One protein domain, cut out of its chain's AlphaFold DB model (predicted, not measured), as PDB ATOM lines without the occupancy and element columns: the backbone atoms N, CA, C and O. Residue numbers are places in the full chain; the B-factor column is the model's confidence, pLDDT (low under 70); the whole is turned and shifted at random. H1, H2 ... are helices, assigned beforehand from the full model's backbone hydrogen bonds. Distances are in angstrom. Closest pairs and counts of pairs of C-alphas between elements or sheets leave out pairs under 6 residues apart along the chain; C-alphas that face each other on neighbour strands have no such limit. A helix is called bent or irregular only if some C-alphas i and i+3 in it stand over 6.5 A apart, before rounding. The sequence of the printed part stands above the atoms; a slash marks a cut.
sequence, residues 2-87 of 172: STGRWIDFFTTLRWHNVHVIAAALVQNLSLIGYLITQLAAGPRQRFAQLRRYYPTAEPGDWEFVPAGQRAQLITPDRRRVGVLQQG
ATOM      1  N   SER A   2     150.463 201.238 135.078       38.72
ATOM      2  CA  SER A   2     150.441 202.200 133.973       38.72
ATOM      3  C   SER A   2     151.782 202.144 133.254       38.72
ATOM      4  O   SER A   2     152.823 202.427 133.844       38.72
ATOM      5  N   THR A   3     151.755 201.721 131.998       48.06
ATOM      6  CA  THR A   3     152.903 201.684 131.095       48.06
ATOM      7  C   THR A   3     153.320 203.125 130.800       48.06
ATOM      8  O   THR A   3     152.766 203.757 129.905       48.06
ATOM      9  N   GLY A   4     154.246 203.677 131.590       52.69
ATOM     10  CA  GLY A   4     154.882 204.957 131.274       52.69
ATOM     11  C   GLY A   4     155.497 204.849 129.884       52.69
ATOM     12  O   GLY A   4     156.265 203.922 129.606       52.69
ATOM     13  N   ARG A   5     155.079 205.718 128.967       63.62
ATOM     14  CA  ARG A   5     155.490 205.623 127.570       63.62
ATOM     15  C   ARG A   5     156.955 206.046 127.517       63.62
ATOM     16  O   ARG A   5     157.333 207.019 128.152       63.62
ATOM     17  N   TRP A   6     157.788 205.382 126.720       59.66
ATOM     18  CA  TRP A   6     159.200 205.773 126.532       59.66
ATOM     19  C   TRP A   6     159.367 207.246 126.108       59.66
ATOM     20  O   TRP A   6     160.403 207.863 126.337       59.66
ATOM     21  N   ILE A   7     158.314 207.821 125.523       60.69
ATOM     22  CA  ILE A   7     158.217 209.226 125.122       60.69
ATOM     23  C   ILE A   7     158.121 210.177 126.334       60.69
ATOM     24  O   ILE A   7     158.564 211.319 126.231       60.69
ATOM     25  N   ASP A   8     157.634 209.713 127.488       60.59
ATOM     26  CA  ASP A   8     157.445 210.538 128.691       60.59
ATOM     27  C   ASP A   8     158.788 211.035 129.259       60.59
ATOM     28  O   ASP A   8     158.891 212.140 129.803       60.59
ATOM     29  N   PHE A   9     159.854 210.252 129.056       65.50
ATOM     30  CA  PHE A   9     161.226 210.645 129.371       65.50
ATOM     31  C   PHE A   9     161.652 211.888 128.579       65.50
ATOM     32  O   PHE A   9     162.164 212.848 129.155       65.50
ATOM     33  N   PHE A  10     161.380 211.910 127.272       65.69
ATOM     34  CA  PHE A  10     161.738 213.036 126.409       65.69
ATOM     35  C   PHE A  10     160.917 214.289 126.717       65.69
ATOM     36  O   PHE A  10     161.456 215.389 126.662       65.69
ATOM     37  N   THR A  11     159.650 214.149 127.116       61.44
ATOM     38  CA  THR A  11     158.840 215.293 127.570       61.44
ATOM     39  C   THR A  11     159.258 215.836 128.939       61.44
ATOM     40  O   THR A  11     159.022 217.007 129.225       61.44
ATOM     41  N   THR A  12     159.899 215.020 129.781       61.44
ATOM     42  CA  THR A  12     160.417 215.448 131.095       61.44
ATOM     43  C   THR A  12     161.783 216.140 130.977       61.44
ATOM     44  O   THR A  12     162.201 216.884 131.869       61.44
ATOM     45  N   LEU A  13     162.480 215.937 129.857       65.75
ATOM     46  CA  LEU A  13     163.785 216.523 129.590       65.75
ATOM     47  C   LEU A  13     163.644 218.009 129.231       65.75
ATOM     48  O   LEU A  13     163.292 218.381 128.113       65.75
ATOM     49  N   ARG A  14     163.950 218.893 130.181       73.06
ATOM     50  CA  ARG A  14     164.022 220.332 129.906       73.06
ATOM     51  C   ARG A  14     165.370 220.677 129.279       73.06
ATOM     52  O   ARG A  14     166.407 220.382 129.868       73.06
ATOM     53  N   TRP A  15     165.362 221.362 128.133       74.56
ATOM     54  CA  TRP A  15     166.573 221.772 127.400       74.56
ATOM     55  C   TRP A  15     167.600 222.505 128.271       74.56
ATOM     56  O   TRP A  15     168.798 222.258 128.160       74.56
ATOM     57  N   HIS A  16     167.134 223.335 129.206       74.19
ATOM     58  CA  HIS A  16     168.010 224.055 130.127       74.19
ATOM     59  C   HIS A  16     168.731 223.149 131.144       74.19
ATOM     60  O   HIS A  16     169.709 223.592 131.725       74.19
ATOM     61  N   ASN A  17     168.313 221.892 131.347       71.12
ATOM     62  CA  ASN A  17     168.937 220.931 132.273       71.12
ATOM     63  C   ASN A  17     169.796 219.866 131.567       71.12
ATOM     64  O   ASN A  17     170.442 219.058 132.231       71.12
ATOM     65  N   VAL A  18     169.840 219.860 130.230       78.38
ATOM     66  CA  VAL A  18     170.589 218.855 129.451       78.38
ATOM     67  C   VAL A  18     172.082 218.885 129.781       78.38
ATOM     68  O   VAL A  18     172.700 217.832 129.909       78.38
ATOM     69  N   HIS A  19     172.652 220.072 129.988       77.50
ATOM     70  CA  HIS A  19     174.061 220.218 130.356       77.50
ATOM     71  C   HIS A  19     174.380 219.590 131.727       77.50
ATOM     72  O   HIS A  19     175.424 218.960 131.876       77.50
ATOM     73  N   VAL A  20     173.461 219.684 132.698       74.56
ATOM     74  CA  VAL A  20     173.591 219.058 134.026       74.56
ATOM     75  C   VAL A  20     173.527 217.536 133.911       74.56
ATOM     76  O   VAL A  20     174.339 216.825 134.500       74.56
ATOM     77  N   ILE A  21     172.597 217.024 133.102       74.56
ATOM     78  CA  ILE A  21     172.444 215.584 132.856       74.56
ATOM     79  C   ILE A  21     173.680 215.024 132.139       74.56
ATOM     80  O   ILE A  21     174.203 213.988 132.539       74.56
ATOM     81  N   ALA A  22     174.189 215.724 131.122       78.38
ATOM     82  CA  ALA A  22     175.402 215.336 130.409       78.38
ATOM     83  C   ALA A  22     176.635 215.356 131.328       78.38
ATOM     84  O   ALA A  22     177.429 214.416 131.317       78.38
ATOM     85  N   ALA A  23     176.771 216.381 132.174       77.75
ATOM     86  CA  ALA A  23     177.847 216.459 133.157       77.75
ATOM     87  C   ALA A  23     177.781 215.312 134.176       77.75
ATOM     88  O   ALA A  23     178.817 214.727 134.500       77.75
ATOM     89  N   ALA A  24     176.581 214.956 134.644       74.56
ATOM     90  CA  ALA A  24     176.374 213.814 135.530       74.56
ATOM     91  C   ALA A  24     176.707 212.484 134.841       74.56
ATOM     92  O   ALA A  24     177.322 211.617 135.464       74.56
ATOM     93  N   LEU A  25     176.370 212.343 133.554       77.38
ATOM     94  CA  LEU A  25     176.694 211.165 132.751       77.38
ATOM     95  C   LEU A  25     178.212 210.964 132.646       77.38
ATOM     96  O   LEU A  25     178.715 209.889 132.962       77.38
ATOM     97  N   VAL A  26     178.947 212.015 132.264       80.00
ATOM     98  CA  VAL A  26     180.411 211.978 132.103       80.00
ATOM     99  C   VAL A  26     181.119 211.681 133.427       80.00
ATOM    100  O   VAL A  26     182.079 210.916 133.464       80.00
ATOM    101  N   GLN A  27     180.630 212.235 134.534       74.62
ATOM    102  CA  GLN A  27     181.233 212.010 135.850       74.62
ATOM    103  C   GLN A  27     180.977 210.605 136.414       74.62
ATOM    104  O   GLN A  27     181.681 210.188 137.328       74.62
ATOM    105  N   ASN A  28     179.997 209.868 135.882       74.75
ATOM    106  CA  ASN A  28     179.576 208.565 136.406       74.75
ATOM    107  C   ASN A  28     179.632 207.450 135.350       74.75
ATOM    108  O   ASN A  28     178.925 206.447 135.468       74.75
ATOM    109  N   LEU A  29     180.476 207.598 134.321       80.06
ATOM    110  CA  LEU A  29     180.573 206.651 133.202       80.06
ATOM    111  C   LEU A  29     180.831 205.207 133.651       80.06
ATOM    112  O   LEU A  29     180.266 204.282 133.073       80.06
ATOM    113  N   SER A  30     181.634 205.004 134.699       77.94
ATOM    114  CA  SER A  30     181.905 203.676 135.263       77.94
ATOM    115  C   SER A  30     180.640 203.017 135.820       77.94
ATOM    116  O   SER A  30     180.346 201.863 135.502       77.94
ATOM    117  N   LEU A  31     179.855 203.760 136.603       79.31
ATOM    118  CA  LEU A  31     178.587 203.297 137.159       79.31
ATOM    119  C   LEU A  31     177.563 203.037 136.055       79.31
ATOM    120  O   LEU A  31     176.906 202.002 136.058       79.31
ATOM    121  N   ILE A  32     177.437 203.954 135.099       80.06
ATOM    122  CA  ILE A  32     176.503 203.815 133.977       80.06
ATOM    123  C   ILE A  32     176.860 202.590 133.137       80.06
ATOM    124  O   ILE A  32     175.983 201.787 132.830       80.06
ATOM    125  N   GLY A  33     178.144 202.397 132.829       80.75
ATOM    126  CA  GLY A  33     178.627 201.211 132.130       80.75
ATOM    127  C   GLY A  33     178.308 199.924 132.892       80.75
ATOM    128  O   GLY A  33     177.809 198.962 132.305       80.75
ATOM    129  N   TYR A  34     178.506 199.918 134.212       81.81
ATOM    130  CA  TYR A  34     178.115 198.793 135.060       81.81
ATOM    131  C   TYR A  34     176.603 198.524 135.001       81.81
ATOM    132  O   TYR A  34     176.197 197.386 134.773       81.81
ATOM    133  N   LEU A  35     175.764 199.554 135.139       81.56
ATOM    134  CA  LEU A  35     174.304 199.425 135.097       81.56
ATOM    135  C   LEU A  35     173.804 198.927 133.735       81.56
ATOM    136  O   LEU A  35     172.945 198.049 133.694       81.56
ATOM    137  N   ILE A  36     174.371 199.418 132.628       81.25
ATOM    138  CA  ILE A  36     174.072 198.919 131.276       81.25
ATOM    139  C   ILE A  36     174.462 197.444 131.157       81.25
ATOM    140  O   ILE A  36     173.696 196.643 130.627       81.25
ATOM    141  N   THR A  37     175.618 197.062 131.705       81.50
ATOM    142  CA  THR A  37     176.069 195.663 131.719       81.50
ATOM    143  C   THR A  37     175.115 194.776 132.522       81.50
ATOM    144  O   THR A  37     174.786 193.677 132.085       81.50
ATOM    145  N   GLN A  38     174.618 195.249 133.670       81.38
ATOM    146  CA  GLN A  38     173.614 194.532 134.469       81.38
ATOM    147  C   GLN A  38     172.265 194.430 133.747       81.38
ATOM    148  O   GLN A  38     171.603 193.394 133.813       81.38
ATOM    149  N   LEU A  39     171.865 195.475 133.022       79.94
ATOM    150  CA  LEU A  39     170.637 195.468 132.232       79.94
ATOM    151  C   LEU A  39     170.715 194.439 131.096       79.94
ATOM    152  O   LEU A  39     169.783 193.656 130.910       79.94
ATOM    153  N   ALA A  40     171.850 194.405 130.393       81.31
ATOM    154  CA  ALA A  40     172.136 193.453 129.322       81.31
ATOM    155  C   ALA A  40     172.410 192.021 129.826       81.31
ATOM    156  O   ALA A  40     172.398 191.082 129.029       81.31
ATOM    157  N   ALA A  41     172.646 191.827 131.130       81.19
ATOM    158  CA  ALA A  41     172.936 190.519 131.700       81.19
ATOM    159  C   ALA A  41     171.750 189.563 131.520       81.19
ATOM    160  O   ALA A  41     170.631 189.849 131.955       81.19
ATOM    161  N   GLY A  42     172.002 188.403 130.913       83.25
ATOM    162  CA  GLY A  42     170.994 187.360 130.726       83.25
ATOM    163  C   GLY A  42     170.670 186.586 132.016       83.25
ATOM    164  O   GLY A  42     171.412 186.680 133.000       83.25
ATOM    165  N   PRO A  43     169.613 185.747 132.020       80.94
ATOM    166  CA  PRO A  43     169.155 185.014 133.208       80.94
ATOM    167  C   PRO A  43     170.254 184.201 133.906       80.94
ATOM    168  O   PRO A  43     170.380 184.240 135.127       80.94
ATOM    169  N   ARG A  44     171.126 183.534 133.135       82.62
ATOM    170  CA  ARG A  44     172.259 182.754 133.669       82.62
ATOM    171  C   ARG A  44     173.274 183.620 134.416       82.62
ATOM    172  O   ARG A  44     173.772 183.219 135.461       82.62
ATOM    173  N   GLN A  45     173.574 184.807 133.892       83.25
ATOM    174  CA  GLN A  45     174.535 185.726 134.502       83.25
ATOM    175  C   GLN A  45     173.956 186.364 135.768       83.25
ATOM    176  O   GLN A  45     174.663 186.484 136.765       83.25
ATOM    177  N   ARG A  46     172.658 186.695 135.760       83.12
ATOM    178  CA  ARG A  46     171.937 187.165 136.952       83.12
ATOM    179  C   ARG A  46     171.901 186.092 138.047       83.12
ATOM    180  O   ARG A  46     172.211 186.391 139.195       83.12
ATOM    181  N   PHE A  47     171.632 184.833 137.692       86.69
ATOM    182  CA  PHE A  47     171.669 183.715 138.643       86.69
ATOM    183  C   PHE A  47     173.087 183.445 139.179       86.69
ATOM    184  O   PHE A  47     173.275 183.178 140.362       86.69
ATOM    185  N   ALA A  48     174.117 183.592 138.341       85.62
ATOM    186  CA  ALA A  48     175.506 183.502 138.791       85.62
ATOM    187  C   ALA A  48     175.874 184.601 139.808       85.62
ATOM    188  O   ALA A  48     176.665 184.341 140.709       85.62
ATOM    189  N   GLN A  49     175.294 185.806 139.699       85.25
ATOM    190  CA  GLN A  49     175.446 186.846 140.725       85.25
ATOM    191  C   GLN A  49     174.731 186.463 142.026       85.25
ATOM    192  O   GLN A  49     175.326 186.604 143.089       85.25
ATOM    193  N   LEU A  50     173.513 185.914 141.956       84.44
ATOM    194  CA  LEU A  50     172.796 185.411 143.136       84.44
ATOM    195  C   LEU A  50     173.626 184.366 143.897       84.44
ATOM    196  O   LEU A  50     173.782 184.472 145.112       84.44
ATOM    197  N   ARG A  51     174.244 183.417 143.183       87.81
ATOM    198  CA  ARG A  51     175.099 182.379 143.785       87.81
ATOM    199  C   ARG A  51     176.333 182.916 144.514       87.81
ATOM    200  O   ARG A  51     176.908 182.192 145.317       87.81
ATOM    201  N   ARG A  52     176.747 184.168 144.279       88.00
ATOM    202  CA  ARG A  52     177.817 184.802 145.073       88.00
ATOM    203  C   ARG A  52     177.364 185.131 146.495       88.00
ATOM    204  O   ARG A  52     178.193 185.125 147.395       88.00
ATOM    205  N   TYR A  53     176.074 185.407 146.685       84.00
ATOM    206  CA  TYR A  53     175.475 185.714 147.987       84.00
ATOM    207  C   TYR A  53     174.832 184.482 148.633       84.00
ATOM    208  O   TYR A  53     174.857 184.351 149.853       84.00
ATOM    209  N   TYR A  54     174.289 183.569 147.823       87.50
ATOM    210  CA  TYR A  54     173.682 182.321 148.284       87.50
ATOM    211  C   TYR A  54     174.173 181.127 147.440       87.50
ATOM    212  O   TYR A  54     173.544 180.767 146.441       87.50
ATOM    213  N   PRO A  55     175.327 180.521 147.789       89.38
ATOM    214  CA  PRO A  55     176.002 179.519 146.952       89.38
ATOM    215  C   PRO A  55     175.183 178.262 146.639       89.38
ATOM    216  O   PRO A  55     175.385 177.653 145.584       89.38
ATOM    217  N   THR A  56     174.262 177.905 147.536       89.56
ATOM    218  CA  THR A  56     173.379 176.731 147.472       89.56
ATOM    219  C   THR A  56     172.082 176.981 146.698       89.56
ATOM    220  O   THR A  56     171.209 176.124 146.709       89.56
ATOM    221  N   ALA A  57     171.923 178.134 146.035       87.69
ATOM    222  CA  ALA A  57     170.745 178.406 145.209       87.69
ATOM    223  C   ALA A  57     170.619 177.393 144.054       87.69
ATOM    224  O   ALA A  57     171.526 177.289 143.218       87.69
ATOM    225  N   GLU A  58     169.473 176.719 143.954       87.25
ATOM    226  CA  GLU A  58     169.128 175.834 142.836       87.25
ATOM    227  C   GLU A  58     168.246 176.559 141.810       87.25
ATOM    228  O   GLU A  58     167.264 177.174 142.199       87.25
ATOM    229  N   PRO A  59     168.526 176.511 140.495       80.31
ATOM    230  CA  PRO A  59     167.767 177.287 139.508       80.31
ATOM    231  C   PRO A  59     166.251 177.042 139.491       80.31
ATOM    232  O   PRO A  59     165.516 177.925 139.062       80.31
ATOM    233  N   GLY A  60     165.793 175.856 139.910       84.00
ATOM    234  CA  GLY A  60     164.377 175.473 139.902       84.00
ATOM    235  C   GLY A  60     163.529 176.167 140.970       84.00
ATOM    236  O   GLY A  60     162.327 176.314 140.772       84.00
ATOM    237  N   ASP A  61     164.155 176.650 142.045       87.62
ATOM    238  CA  ASP A  61     163.458 177.271 143.180       87.62
ATOM    239  C   ASP A  61     163.342 178.797 143.050       87.62
ATOM    240  O   ASP A  61     162.821 179.468 143.941       87.62
ATOM    241  N   TRP A  62     163.870 179.373 141.964       84.06
ATOM    242  CA  TRP A  62     164.020 180.818 141.818       84.06
ATOM    243  C   TRP A  62     163.342 181.332 140.557       84.06
ATOM    244  O   TRP A  62     163.710 180.992 139.433       84.06
ATOM    245  N   GLU A  63     162.399 182.248 140.755       83.69
ATOM    246  CA  GLU A  63     161.733 182.973 139.682       83.69
ATOM    247  C   GLU A  63     162.261 184.411 139.587       83.69
ATOM    248  O   GLU A  63     162.467 185.103 140.587       83.69
ATOM    249  N   PHE A  64     162.472 184.889 138.359       81.56
ATOM    250  CA  PHE A  64     162.827 186.283 138.118       81.56
ATOM    251  C   PHE A  64     161.580 187.164 138.132       81.56
ATOM    252  O   PHE A  64     160.813 187.181 137.172       81.56
ATOM    253  N   VAL A  65     161.438 187.976 139.176       81.12
ATOM    254  CA  VAL A  65     160.365 188.971 139.263       81.12
ATOM    255  C   VAL A  65     160.847 190.320 138.707       81.12
ATOM    256  O   VAL A  65     161.913 190.800 139.109       81.12
ATOM    257  N   PRO A  66     160.091 190.978 137.805       74.25
ATOM    258  CA  PRO A  66     160.398 192.334 137.363       74.25
ATOM    259  C   PRO A  66     160.316 193.320 138.536       74.25
ATOM    260  O   PRO A  66     159.233 193.660 139.011       74.25
ATOM    261  N   ALA A  67     161.467 193.807 138.996       68.19
ATOM    262  CA  ALA A  67     161.512 194.934 139.918       68.19
ATOM    263  C   ALA A  67     161.185 196.229 139.154       68.19
ATOM    264  O   ALA A  67     161.642 196.428 138.026       68.19
ATOM    265  N   GLY A  68     160.381 197.109 139.754       67.88
ATOM    266  CA  GLY A  68     160.037 198.403 139.160       67.88
ATOM    267  C   GLY A  68     161.265 199.269 138.849       67.88
ATOM    268  O   GLY A  68     162.357 199.067 139.383       67.88
ATOM    269  N   GLN A  69     161.087 200.268 137.983       65.88
ATOM    270  CA  GLN A  69     162.153 201.213 137.643       65.88
ATOM    271  C   GLN A  69     162.380 202.199 138.795       65.88
ATOM    272  O   GLN A  69     161.435 202.793 139.311       65.88
ATOM    273  N   ARG A  70     163.642 202.387 139.195       65.94
ATOM    274  CA  ARG A  70     164.034 203.374 140.211       65.94
ATOM    275  C   ARG A  70     164.593 204.609 139.516       65.94
ATOM    276  O   ARG A  70     165.543 204.494 138.747       65.94
ATOM    277  N   ALA A  71     164.025 205.776 139.802       66.62
ATOM    278  CA  ALA A  71     164.579 207.051 139.358       66.62
ATOM    279  C   ALA A  71     165.734 207.478 140.282       66.62
ATOM    280  O   ALA A  71     165.646 207.313 141.500       66.62
ATOM    281  N   GLN A  72     166.806 208.023 139.705       64.38
ATOM    282  CA  GLN A  72     167.892 208.678 140.443       64.38
ATOM    283  C   GLN A  72     167.802 210.191 140.242       64.38
ATOM    284  O   GLN A  72     167.549 210.653 139.129       64.38
ATOM    285  N   LEU A  73     168.000 210.953 141.321       67.19
ATOM    286  CA  LEU A  73     168.002 212.412 141.280       67.19
ATOM    287  C   LEU A  73     169.367 212.924 140.797       67.19
ATOM    288  O   LEU A  73     170.417 212.440 141.226       67.19
ATOM    289  N   ILE A  74     169.338 213.912 139.902       67.00
ATOM    290  CA  ILE A  74     170.524 214.630 139.434       67.00
ATOM    291  C   ILE A  74     170.382 216.080 139.884       67.00
ATOM    292  O   ILE A  74     169.462 216.770 139.444       67.00
ATOM    293  N   THR A  75     171.317 216.536 140.714       61.59
ATOM    294  CA  THR A  75     171.348 217.911 141.227       61.59
ATOM    295  C   THR A  75     172.652 218.586 140.780       61.59
ATOM    296  O   THR A  75     173.707 217.936 140.763       61.59
ATOM    297  N   PRO A  76     172.622 219.868 140.371       59.81
ATOM    298  CA  PRO A  76     173.839 220.635 140.128       59.81
ATOM    299  C   PRO A  76     174.593 220.873 141.446       59.81
ATOM    300  O   PRO A  76     173.998 221.276 142.441       59.81
ATOM    301  N   ASP A  77     175.908 220.654 141.453       62.41
ATOM    302  CA  ASP A  77     176.781 220.936 142.597       62.41
ATOM    303  C   ASP A  77     177.566 222.237 142.328       62.41
ATOM    304  O   ASP A  77     177.988 222.521 141.205       62.41
ATOM    305  N   ARG A  78     177.786 223.050 143.370       55.31
ATOM    306  CA  ARG A  78     178.564 224.302 143.305       55.31
ATOM    307  C   ARG A  78     179.999 224.098 142.807       55.31
ATOM    308  O   ARG A  78     180.602 225.053 142.327       55.31
ATOM    309  N   ARG A  79     180.558 222.887 142.929       57.00
ATOM    310  CA  ARG A  79     181.902 222.534 142.430       57.00
ATOM    311  C   ARG A  79     181.890 221.587 141.227       57.00
ATOM    312  O   ARG A  79     182.925 221.437 140.583       57.00
ATOM    313  N   ARG A  80     180.763 220.934 140.923       55.66
ATOM    314  CA  ARG A  80     180.638 219.948 139.836       55.66
ATOM    315  C   ARG A  80     179.304 220.126 139.112       55.66
ATOM    316  O   ARG A  80     178.246 220.092 139.718       55.66
ATOM    317  N   VAL A  81     179.334 220.245 137.788       56.44
ATOM    318  CA  VAL A  81     178.180 220.669 136.960       56.44
ATOM    319  C   VAL A  81     177.005 219.662 136.940       56.44
ATOM    320  O   VAL A  81     175.971 219.915 136.338       56.44
ATOM    321  N   GLY A  82     177.102 218.539 137.649       55.50
ATOM    322  CA  GLY A  82     176.014 217.582 137.828       55.50
ATOM    323  C   GLY A  82     176.549 216.332 138.500       55.50
ATOM    324  O   GLY A  82     177.435 215.681 137.951       55.50
ATOM    325  N   VAL A  83     176.062 216.014 139.694       60.19
ATOM    326  CA  VAL A  83     176.471 214.813 140.429       60.19
ATOM    327  C   VAL A  83     175.242 213.926 140.591       60.19
ATOM    328  O   VAL A  83     174.159 214.413 140.920       60.19
ATOM    329  N   LEU A  84     175.396 212.623 140.331       58.16
ATOM    330  CA  LEU A  84     174.386 211.641 140.718       58.16
ATOM    331  C   LEU A  84     174.335 211.613 142.238       58.16
ATOM    332  O   LEU A  84     175.303 211.206 142.883       58.16
ATOM    333  N   GLN A  85     173.216 212.037 142.814       61.53
ATOM    334  CA  GLN A  85     173.056 211.944 144.251       61.53
ATOM    335  C   GLN A  85     172.719 210.509 144.630       61.53
ATOM    336  O   GLN A  85     171.603 210.018 144.465       61.53
ATOM    337  N   GLN A  86     173.736 209.817 145.126       57.22
ATOM    338  CA  GLN A  86     173.589 208.506 145.727       57.22
ATOM    339  C   GLN A  86     173.236 208.692 147.204       57.22
ATOM    340  O   GLN A  86     174.124 208.827 148.039       57.22
ATOM    341  N   GLY A  87     171.943 208.712 147.533       64.25
ATOM    342  CA  GLY A  87     171.487 208.622 148.925       64.25
ATOM    343  C   GLY A  87     170.513 209.710 149.358       64.25
ATOM    344  O   GLY A  87     169.638 210.108 148.592       64.25
TER     345      GLY A  87
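What this domain is: This is residues 2 to 87 of the 172 residues of a protein of [Mycobacterium] stephanolepidis (UniProt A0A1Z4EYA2). Four helices follow one another as an open, angular chain, and a long stretch without a named element folds back from H4 along the length of the domain to H2, which leaves a loose frame with a hollow between H3 and residues 65 to 71. Residues 2 to 12, which include H1, stick out, and near H2 the returning stretch makes a small antiparallel pairing. The printed part has 86 residues, with H1, H2, H3 and H4 in that order, no named strand, and the class all helix. The whole is loose, with a radius of gyration of the C-alphas of 17.2 A, and only just elongated, spanning 50 by 33 by 20 A.

Where its parts are: H1, residues 6 to 12, begins at C-alpha 6 at (159.200, 205.773, 126.532) and measures 10.8 A from first to last C-alpha. H2, residues 15 to 27, is the longest helix by residues and measures 19.5 A. It is irregular: C-alphas 16 and 19 are 7.2 A apart. H3, residues 29 to 40, begins at C-alpha 29 at (180.573, 206.651, 133.202) and measures 16.1 A. H4, residues 43 to 53, also measures 16.1 A and ends at C-alpha 53 at (175.475, 185.714, 147.987). Residues 54 to 87 hold no named element.

How they stand to each other: No helix touches another. H1 and H2 are apart, though a tight link of 2 residues joins them. H2 and H3 are close but not clearly touching; their closest C-alphas, those of Leu 25 and Ile 32, are 7.5 A apart. Their lines are about perpendicular, at 89 degrees. H3 and H4 are close but not clearly touching, and their closest C-alphas, those of Gln 38 and Arg 46, are 8.0 A apart. They run opposite ways at a steep tilt of 63 degrees. H1 is apart from H3 and H4, and H2 is apart from H4. Residues 74 to 75 pair with residues 83 to 84, antiparallel. In H3 every O i to N i+4 pair is within hydrogen-bond range; in H1 it is 2 of 3, in H2 7 of 9 and in H4 5 of 7.

The domain as a whole: The two C-alphas farthest apart, those of Gly 60 and Arg 78, are 51.0 A apart. The C-alphas of the first and last printed residues, Ser 2 and Gly 87, are 26.6 A apart. The printed part has no cut, and the three links between helices are tight. Residues 2 to 12, 32 to 37 and 65 to 71 stand free. The mean pLDDT of the printed part is 73.2, and residues 2 to 13 and 67 to 87 of this predicted model are under 70.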